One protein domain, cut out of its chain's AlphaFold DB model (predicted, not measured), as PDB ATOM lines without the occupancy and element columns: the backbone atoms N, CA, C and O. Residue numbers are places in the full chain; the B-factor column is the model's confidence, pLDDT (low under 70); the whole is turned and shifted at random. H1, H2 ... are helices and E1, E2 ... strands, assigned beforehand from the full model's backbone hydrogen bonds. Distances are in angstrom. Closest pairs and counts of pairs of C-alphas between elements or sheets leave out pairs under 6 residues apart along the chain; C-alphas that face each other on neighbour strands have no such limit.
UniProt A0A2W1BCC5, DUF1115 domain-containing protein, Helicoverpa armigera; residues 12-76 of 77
ATOM      1  N   VAL A  12      19.469 -62.323 -41.579       84.94
ATOM      2  CA  VAL A  12      18.561 -61.584 -42.463       84.94
ATOM      3  C   VAL A  12      18.558 -62.193 -43.859       84.94
ATOM      4  O   VAL A  12      19.505 -62.856 -44.274       84.94
ATOM      5  N   LYS A  13      17.462 -61.986 -44.591       82.56
ATOM      6  CA  LYS A  13      17.382 -62.368 -46.001       82.56
ATOM      7  C   LYS A  13      17.926 -61.244 -46.860       82.56
ATOM      8  O   LYS A  13      17.414 -60.127 -46.782       82.56
ATOM      9  N   ASP A  14      18.923 -61.564 -47.671       75.81
ATOM     10  CA  ASP A  14      19.455 -60.645 -48.667       75.81
ATOM     11  C   ASP A  14      18.508 -60.515 -49.875       75.81
ATOM     12  O   ASP A  14      17.533 -61.266 -50.008       75.81
ATOM     13  N   ALA A  15      18.799 -59.576 -50.773       70.00
ATOM     14  CA  ALA A  15      18.031 -59.333 -51.995       70.00
ATOM     15  C   ALA A  15      17.910 -60.585 -52.891       70.00
ATOM     16  O   ALA A  15      16.876 -60.779 -53.531       70.00
ATOM     17  N   ASP A  16      18.913 -61.469 -52.861       72.94
ATOM     18  CA  ASP A  16      18.934 -62.740 -53.599       72.94
ATOM     19  C   ASP A  16      18.227 -63.896 -52.866       72.94
ATOM     20  O   ASP A  16      18.194 -65.033 -53.341       72.94
ATOM     21  N   GLY A  17      17.642 -63.630 -51.694       75.62
ATOM     22  CA  GLY A  17      16.939 -64.620 -50.876       75.62
ATOM     23  C   GLY A  17      17.850 -65.522 -50.038       75.62
ATOM     24  O   GLY A  17      17.338 -66.382 -49.318       75.62
ATOM     25  N   SER A  18      19.166 -65.314 -50.100       80.25
ATOM     26  CA  SER A  18      20.158 -65.980 -49.255       80.25
ATOM     27  C   SER A  18      20.076 -65.483 -47.811       80.25
ATOM     28  O   SER A  18      19.891 -64.294 -47.557       80.25
ATOM     29  N   GLU A  19      20.214 -66.400 -46.856       84.38
ATOM     30  CA  GLU A  19      20.298 -66.073 -45.434       84.38
ATOM     31  C   GLU A  19      21.729 -65.657 -45.090       84.38
ATOM     32  O   GLU A  19      22.650 -66.475 -45.128       84.38
ATOM     33  N   VAL A  20      21.914 -64.376 -44.780       84.44
ATOM     34  CA  VAL A  20      23.214 -63.775 -44.468       84.44
ATOM     35  C   VAL A  20      23.193 -63.170 -43.062       84.44
ATOM     36  O   VAL A  20      22.149 -62.684 -42.612       84.44
ATOM     37  N   PRO A  21      24.318 -63.205 -42.328       86.12
ATOM     38  CA  PRO A  21      24.409 -62.534 -41.039       86.12
ATOM     39  C   PRO A  21      24.243 -61.022 -41.223       86.12
ATOM     40  O   PRO A  21      24.824 -60.419 -42.127       86.12
ATOM     41  N   ASN A  22      23.444 -60.402 -40.358       88.25
ATOM     42  CA  ASN A  22      23.212 -58.967 -40.395       88.25
ATOM     43  C   ASN A  22      24.497 -58.202 -40.046       88.25
ATOM     44  O   ASN A  22      25.279 -58.607 -39.183       88.25
ATOM     45  N   SER A  23      24.702 -57.058 -40.692       88.31
ATOM     46  CA  SER A  23      25.888 -56.232 -40.500       88.31
ATOM     47  C   SER A  23      25.530 -54.749 -40.421       88.31
ATOM     48  O   SER A  23      24.487 -54.292 -40.887       88.31
ATOM     49  N   CYS A  24      26.400 -53.970 -39.782       90.06
ATOM     50  CA  CYS A  24      26.262 -52.523 -39.688       90.06
ATOM     51  C   CYS A  24      27.603 -51.884 -40.024       90.06
ATOM     52  O   CYS A  24      28.619 -52.217 -39.417       90.06
ATOM     53  N   ALA A  25      27.591 -50.941 -40.962       90.50
ATOM     54  CA  ALA A  25      28.777 -50.229 -41.406       90.50
ATOM     55  C   ALA A  25      28.627 -48.717 -41.202       90.50
ATOM     56  O   ALA A  25      27.526 -48.159 -41.220       90.50
ATOM     57  N   LEU A  26      29.760 -48.040 -41.017       92.06
ATOM     58  CA  LEU A  26      29.817 -46.584 -41.060       92.06
ATOM     59  C   LEU A  26      29.830 -46.137 -42.524       92.06
ATOM     60  O   LEU A  26      30.848 -46.246 -43.196       92.06
ATOM     61  N   VAL A  27      28.697 -45.625 -43.006       92.44
ATOM     62  CA  VAL A  27      28.566 -45.131 -44.388       92.44
ATOM     63  C   VAL A  27      29.196 -43.747 -44.556       92.44
ATOM     64  O   VAL A  27      29.795 -43.448 -45.586       92.44
ATOM     65  N   TRP A  28      29.042 -42.876 -43.557       93.62
ATOM     66  CA  TRP A  28      29.534 -41.505 -43.628       93.62
ATOM     67  C   TRP A  28      29.834 -40.934 -42.246       93.62
ATOM     68  O   TRP A  28      29.055 -41.102 -41.307       93.62
ATOM     69  N   GLU A  29      30.929 -40.183 -42.166       95.00
ATOM     70  CA  GLU A  29      31.304 -39.363 -41.020       95.00
ATOM     71  C   GLU A  29      31.855 -38.024 -41.519       95.00
ATOM     72  O   GLU A  29      32.624 -37.966 -42.480       95.00
ATOM     73  N   GLY A  30      31.453 -36.927 -40.882       94.62
ATOM     74  CA  GLY A  30      31.931 -35.602 -41.248       94.62
ATOM     75  C   GLY A  30      31.231 -34.476 -40.500       94.62
ATOM     76  O   GLY A  30      30.391 -34.693 -39.627       94.62
ATOM     77  N   THR A  31      31.583 -33.242 -40.862       95.00
ATOM     78  CA  THR A  31      31.027 -32.022 -40.258       95.00
ATOM     79  C   THR A  31      30.078 -31.321 -41.230       95.00
ATOM     80  O   THR A  31      30.359 -31.230 -42.423       95.00
ATOM     81  N   VAL A  32      28.972 -30.777 -40.716       93.69
ATOM     82  CA  VAL A  32      28.030 -29.934 -41.469       93.69
ATOM     83  C   VAL A  32      27.821 -28.594 -40.778       93.69
ATOM     84  O   VAL A  32      27.953 -28.474 -39.564       93.69
ATOM     85  N   LYS A  33      27.454 -27.574 -41.558       93.62
ATOM     86  CA  LYS A  33      27.277 -26.203 -41.060       93.62
ATOM     87  C   LYS A  33      26.116 -26.065 -40.069       93.62
ATOM     88  O   LYS A  33      26.185 -25.241 -39.163       93.62
ATOM     89  N   GLN A  34      25.029 -26.809 -40.280       93.06
ATOM     90  CA  GLN A  34      23.804 -26.727 -39.485       93.06
ATOM     91  C   GLN A  34      23.164 -28.107 -39.330       93.06
ATOM     92  O   GLN A  34      23.277 -28.962 -40.207       93.06
ATOM     93  N   ARG A  35      22.473 -28.310 -38.206       93.19
ATOM     94  CA  ARG A  35      21.765 -29.554 -37.891       93.19
ATOM     95  C   ARG A  35      20.490 -29.673 -38.733       93.19
ATOM     96  O   ARG A  35      19.626 -28.809 -38.644       93.19
ATOM     97  N   ALA A  36      20.360 -30.758 -39.497       92.31
ATOM     98  CA  ALA A  36      19.199 -30.993 -40.364       92.31
ATOM     99  C   ALA A  36      17.983 -31.600 -39.633       92.31
ATOM    100  O   ALA A  36      16.847 -31.289 -39.975       92.31
ATOM    101  N   PHE A  37      18.199 -32.440 -38.610       93.50
ATOM    102  CA  PHE A  37      17.130 -33.136 -37.876       93.50
ATOM    103  C   PHE A  37      17.061 -32.699 -36.411       93.50
ATOM    104  O   PHE A  37      18.084 -32.701 -35.729       93.50
ATOM    105  N   GLY A  38      15.863 -32.377 -35.910       91.38
ATOM    106  CA  GLY A  38      15.645 -31.965 -34.514       91.38
ATOM    107  C   GLY A  38      15.720 -33.116 -33.506       91.38
ATOM    108  O   GLY A  38      16.459 -33.023 -32.529       91.38
ATOM    109  N   ASP A  39      15.041 -34.227 -33.795       93.38
ATOM    110  CA  ASP A  39      14.995 -35.428 -32.951       93.38
ATOM    111  C   ASP A  39      15.280 -36.685 -33.774       93.38
ATOM    112  O   ASP A  39      15.074 -36.705 -34.990       93.38
ATOM    113  N   ILE A  40      15.695 -37.756 -33.096       92.38
ATOM    114  CA  ILE A  40      15.796 -39.086 -33.699       92.38
ATOM    115  C   ILE A  40      14.393 -39.697 -33.738       92.38
ATOM    116  O   ILE A  40      13.762 -39.888 -32.700       92.38
ATOM    117  N   LYS A  41      13.897 -39.996 -34.942       93.12
ATOM    118  CA  LYS A  41      12.597 -40.641 -35.168       93.12
ATOM    119  C   LYS A  41      12.765 -41.795 -36.148       93.12
ATOM    120  O   LYS A  41      13.402 -41.629 -37.184       93.12
ATOM    121  N   PHE A  42      12.149 -42.931 -35.843       93.06
ATOM    122  CA  PHE A  42      12.105 -44.078 -36.746       93.06
ATOM    123  C   PHE A  42      10.926 -43.931 -37.707       93.06
ATOM    124  O   PHE A  42       9.809 -43.619 -37.291       93.06
ATOM    125  N   LYS A  43      11.180 -44.134 -39.000       91.44
ATOM    126  CA  LYS A  43      10.159 -44.136 -40.048       91.44
ATOM    127  C   LYS A  43      10.418 -45.294 -40.991       91.44
ATOM    128  O   LYS A  43      11.551 -45.489 -41.419       91.44
ATOM    129  N   VAL A  44       9.357 -46.017 -41.325       93.06
ATOM    130  CA  VAL A  44       9.385 -47.097 -42.310       93.06
ATOM    131  C   VAL A  44       8.662 -46.602 -43.555       93.06
ATOM    132  O   VAL A  44       7.536 -46.113 -43.467       93.06
ATOM    133  N   PHE A  45       9.323 -46.703 -44.702       91.31
ATOM    134  CA  PHE A  45       8.757 -46.381 -46.007       91.31
ATOM    135  C   PHE A  45       8.721 -47.655 -46.845       91.31
ATOM    136  O   PHE A  45       9.682 -48.415 -46.838       91.31
ATOM    137  N   ALA A  46       7.626 -47.878 -47.571       89.69
ATOM    138  CA  ALA A  46       7.485 -49.059 -48.425       89.69
ATOM    139  C   ALA A  46       8.273 -48.943 -49.741       89.69
ATOM    140  O   ALA A  46       8.525 -49.945 -50.396       89.69
ATOM    141  N   ILE A  47       8.622 -47.717 -50.151       91.62
ATOM    142  CA  ILE A  47       9.294 -47.433 -51.422       91.62
ATOM    143  C   ILE A  47      10.466 -46.484 -51.168       91.62
ATOM    144  O   ILE A  47      10.302 -45.432 -50.544       91.62
ATOM    145  N   GLU A  48      11.628 -46.798 -51.733       89.56
ATOM    146  CA  GLU A  48      12.873 -46.024 -51.604       89.56
ATOM    147  C   GLU A  48      12.705 -44.554 -52.006       89.56
ATOM    148  O   GLU A  48      13.208 -43.651 -51.341       89.56
ATOM    149  N   LYS A  49      11.919 -44.281 -53.057       91.00
ATOM    150  CA  LYS A  49      11.624 -42.916 -53.514       91.00
ATOM    151  C   LYS A  49      10.967 -42.058 -52.423       91.00
ATOM    152  O   LYS A  49      11.219 -40.856 -52.369       91.00
ATOM    153  N   GLN A  50      10.144 -42.653 -51.553       93.94
ATOM    154  CA  GLN A  50       9.530 -41.940 -50.426       93.94
ATOM    155  C   GLN A  50      10.553 -41.647 -49.324       93.94
ATOM    156  O   GLN A  50      10.560 -40.537 -48.788       93.94
ATOM    157  N   ALA A  51      11.445 -42.601 -49.033       93.75
ATOM    158  CA  ALA A  51      12.550 -42.389 -48.103       93.75
ATOM    159  C   ALA A  51      13.459 -41.257 -48.603       93.75
ATOM    160  O   ALA A  51      13.661 -40.271 -47.893       93.75
ATOM    161  N   ARG A  52      13.889 -41.310 -49.869       94.25
ATOM    162  CA  ARG A  52      14.693 -40.256 -50.501       94.25
ATOM    163  C   ARG A  52      14.014 -38.887 -50.442       94.25
ATOM    164  O   ARG A  52      14.645 -37.913 -50.041       94.25
ATOM    165  N   ALA A  53      12.722 -38.805 -50.773       94.81
ATOM    166  CA  ALA A  53      11.958 -37.557 -50.686       94.81
ATOM    167  C   ALA A  53      11.910 -36.997 -49.250       94.81
ATOM    168  O   ALA A  53      11.946 -35.780 -49.049       94.81
ATOM    169  N   HIS A  54      11.883 -37.867 -48.233       94.75
ATOM    170  CA  HIS A  54      11.955 -37.438 -46.840       94.75
ATOM    171  C   HIS A  54      13.302 -36.783 -46.504       94.75
ATOM    172  O   HIS A  54      13.314 -35.699 -45.913       94.75
ATOM    173  N   PHE A  55      14.422 -37.378 -46.921       94.31
ATOM    174  CA  PHE A  55      15.744 -36.766 -46.748       94.31
ATOM    175  C   PHE A  55      15.892 -35.476 -47.570       94.31
ATOM    176  O   PHE A  55      16.412 -34.483 -47.061       94.31
ATOM    177  N   GLN A  56      15.333 -35.438 -48.782       94.81
ATOM    178  CA  GLN A  56      15.327 -34.248 -49.637       94.81
ATOM    179  C   GLN A  56      14.568 -33.075 -49.001       94.81
ATOM    180  O   GLN A  56      15.018 -31.933 -49.071       94.81
ATOM    181  N   SER A  57      13.455 -33.333 -48.301       94.50
ATOM    182  CA  SER A  57      12.734 -32.279 -47.562       94.50
ATOM    183  C   SER A  57      13.580 -31.619 -46.459       94.50
ATOM    184  O   SER A  57      13.312 -30.480 -46.082       94.50
ATOM    185  N   HIS A  58      14.639 -32.299 -45.999       94.31
ATOM    186  CA  HIS A  58      15.621 -31.797 -45.031       94.31
ATOM    187  C   HIS A  58      16.942 -31.357 -45.692       94.31
ATOM    188  O   HIS A  58      17.874 -30.986 -44.980       94.31
ATOM    189  N   ARG A  59      17.023 -31.365 -47.035       93.31
ATOM    190  CA  ARG A  59      18.218 -31.030 -47.839       93.31
ATOM    191  C   ARG A  59      19.442 -31.895 -47.510       93.31
ATOM    192  O   ARG A  59      20.568 -31.397 -47.441       93.31
ATOM    193  N   VAL A  60      19.199 -33.170 -47.217       95.12
ATOM    194  CA  VAL A  60      20.224 -34.159 -46.851       95.12
ATOM    195  C   VAL A  60      20.036 -35.489 -47.591       95.12
ATOM    196  O   VAL A  60      20.368 -36.559 -47.079       95.12
ATOM    197  N   GLU A  61      19.484 -35.438 -48.801       94.06
ATOM    198  CA  GLU A  61      19.282 -36.593 -49.683       94.06
ATOM    199  C   GLU A  61      20.575 -37.353 -49.995       94.06
ATOM    200  O   GLU A  61      20.536 -38.569 -50.161       94.06
ATOM    201  N   GLN A  62      21.726 -36.676 -49.978       92.88
ATOM    202  CA  GLN A  62      23.023 -37.287 -50.255       92.88
ATOM    203  C   GLN A  62      23.389 -38.406 -49.275       92.88
ATOM    204  O   GLN A  62      24.108 -39.325 -49.650       92.88
ATOM    205  N   TYR A  63      22.894 -38.364 -48.032       94.44
ATOM    206  CA  TYR A  63      23.138 -39.445 -47.073       94.44
ATOM    207  C   TYR A  63      22.389 -40.716 -47.457       94.44
ATOM    208  O   TYR A  63      22.920 -41.812 -47.302       94.44
ATOM    209  N   TRP A  64      21.173 -40.560 -47.984       94.25
ATOM    210  CA  TRP A  64      20.392 -41.676 -48.495       94.25
ATOM    211  C   TRP A  64      21.007 -42.223 -49.779       94.25
ATOM    212  O   TRP A  64      21.238 -43.423 -49.868       94.25
ATOM    213  N   ASP A  65      21.331 -41.350 -50.735       92.56
ATOM    214  CA  ASP A  65      21.900 -41.763 -52.021       92.56
ATOM    215  C   ASP A  65      23.247 -42.498 -51.823       92.56
ATOM    216  O   ASP A  65      23.505 -43.511 -52.477       92.56
ATOM    217  N   LEU A  66      24.076 -42.063 -50.863       92.19
ATOM    218  CA  LEU A  66      25.337 -42.730 -50.517       92.19
ATOM    219  C   LEU A  66      25.123 -44.092 -49.842       92.19
ATOM    220  O   LEU A  66      25.743 -45.073 -50.241       92.19
ATOM    221  N   ALA A  67      24.243 -44.172 -48.840       91.94
ATOM    222  CA  ALA A  67      23.946 -45.439 -48.168       91.94
ATOM    223  C   ALA A  67      23.328 -46.459 -49.129       91.94
ATOM    224  O   ALA A  67      23.689 -47.631 -49.109       91.94
ATOM    225  N   TYR A  68      22.426 -45.992 -49.992       89.44
ATOM    226  CA  TYR A  68      21.747 -46.825 -50.968       89.44
ATOM    227  C   TYR A  68      22.704 -47.356 -52.036       89.44
ATOM    228  O   TYR A  68      22.730 -48.554 -52.295       89.44
ATOM    229  N   SER A  69      23.532 -46.487 -52.622       87.31
ATOM    230  CA  SER A  69      24.535 -46.916 -53.606       87.31
ATOM    231  C   SER A  69      25.557 -47.879 -53.006       87.31
ATOM    232  O   SER A  69      25.892 -48.867 -53.651       87.31
ATOM    233  N   GLY A  70      25.991 -47.645 -51.764       82.38
ATOM    234  CA  GLY A  70      26.853 -48.572 -51.034       82.38
ATOM    235  C   GLY A  70      26.212 -49.948 -50.839       82.38
ATOM    236  O   GLY A  70      26.864 -50.945 -51.114       82.38
ATOM    237  N   ALA A  71      24.938 -49.997 -50.438       82.50
ATOM    238  CA  ALA A  71      24.209 -51.251 -50.233       82.50
ATOM    239  C   ALA A  71      23.966 -52.027 -51.540       82.50
ATOM    240  O   ALA A  71      24.104 -53.243 -51.582       82.50
ATOM    241  N   VAL A  72      23.630 -51.331 -52.631       78.38
ATOM    242  CA  VAL A  72      23.446 -51.979 -53.942       78.38
ATOM    243  C   VAL A  72      24.769 -52.534 -54.471       78.38
ATOM    244  O   VAL A  72      24.788 -53.621 -55.039       78.38
ATOM    245  N   LEU A  73      25.875 -51.807 -54.285       71.12
ATOM    246  CA  LEU A  73      27.200 -52.255 -54.719       71.12
ATOM    247  C   LEU A  73      27.748 -53.389 -53.849       71.12
ATOM    248  O   LEU A  73      28.348 -54.305 -54.396       71.12
ATOM    249  N   SER A  74      27.520 -53.371 -52.531       64.06
ATOM    250  CA  SER A  74      27.951 -54.460 -51.642       64.06
ATOM    251  C   SER A  74      27.249 -55.784 -51.919       64.06
ATOM    252  O   SER A  74      27.767 -56.821 -51.538       64.06
ATOM    253  N   ASN A  75      26.086 -55.747 -52.570       58.72
ATOM    254  CA  ASN A  75      25.355 -56.941 -52.988       58.72
ATOM    255  C   ASN A  75      25.796 -57.451 -54.376       58.72
ATOM    256  O   ASN A  75      25.295 -58.472 -54.833       58.72
ATOM    257  N   ALA A  76      26.667 -56.722 -55.084       53.78
ATOM    258  CA  ALA A  76      27.122 -57.065 -56.432       53.78
ATOM    259  C   ALA A  76      28.549 -57.656 -56.484       53.78
ATOM    260  O   ALA A  76      28.947 -58.125 -57.552       53.78
TER     261      ALA A  76
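What this domain is: This is residues 12 to 76 of the 77 residues of the protein "DUF1115 domain-containing protein" of Helicoverpa armigera (UniProt A0A2W1BCC5). The model is a helical hairpin, H2 and the shorter H1 side by side, with a long loop without named elements that runs out from E1 past H2, turns near Lys 33 and comes back to H1. At one end of the long axis a small turn brings residues 12 to 13 back beside E1, and at the other end residues 29 to 34 stick out. The printed part has 65 residues with one named strand and two named helices, in the order E1, H1, H2; under half of the residues are in named elements, and the class is mostly helix. The whole is loose, with a radius of gyration of the C-alphas of 13.8 A, and elongated, spanning 40 by 26 by 19 A.

How they stand to each other: H2, residues 61 to 74, touches H1, residues 48 to 57, with residues 61 to 65 alone. Their closest C-alphas are those of Phe 55 and Glu 61, 4.6 A apart. The two helices form a hairpin, running opposite ways at a shallow tilt of 30 degrees. In both, every O i to N i+4 pair is within hydrogen-bond range. E1, residues 19 to 21, is apart from H1 and from H2. It pairs with no named strand, but residues 12 to 13 pair antiparallel with its residues 19 to 20.

Where its parts are: H2 is 20.0 A long from C-alpha 61 at (19.282, -36.593, -49.683) to C-alpha 74 at (27.951, -54.460, -51.642). H1 is 14.3 A long. E1 begins with C-alpha 19 at (20.298, -66.073, -45.434).

The domain as a whole: The two C-alphas farthest apart, those of Ser 18 and Lys 33, are 41.2 A apart. The printed part has no cut. The link from E1 to H1 is long, with 26 residues; that from H1 to H2 is tight, with 3. The mean pLDDT of the printed part is 88.2, and residues 74 to 76 are under 70.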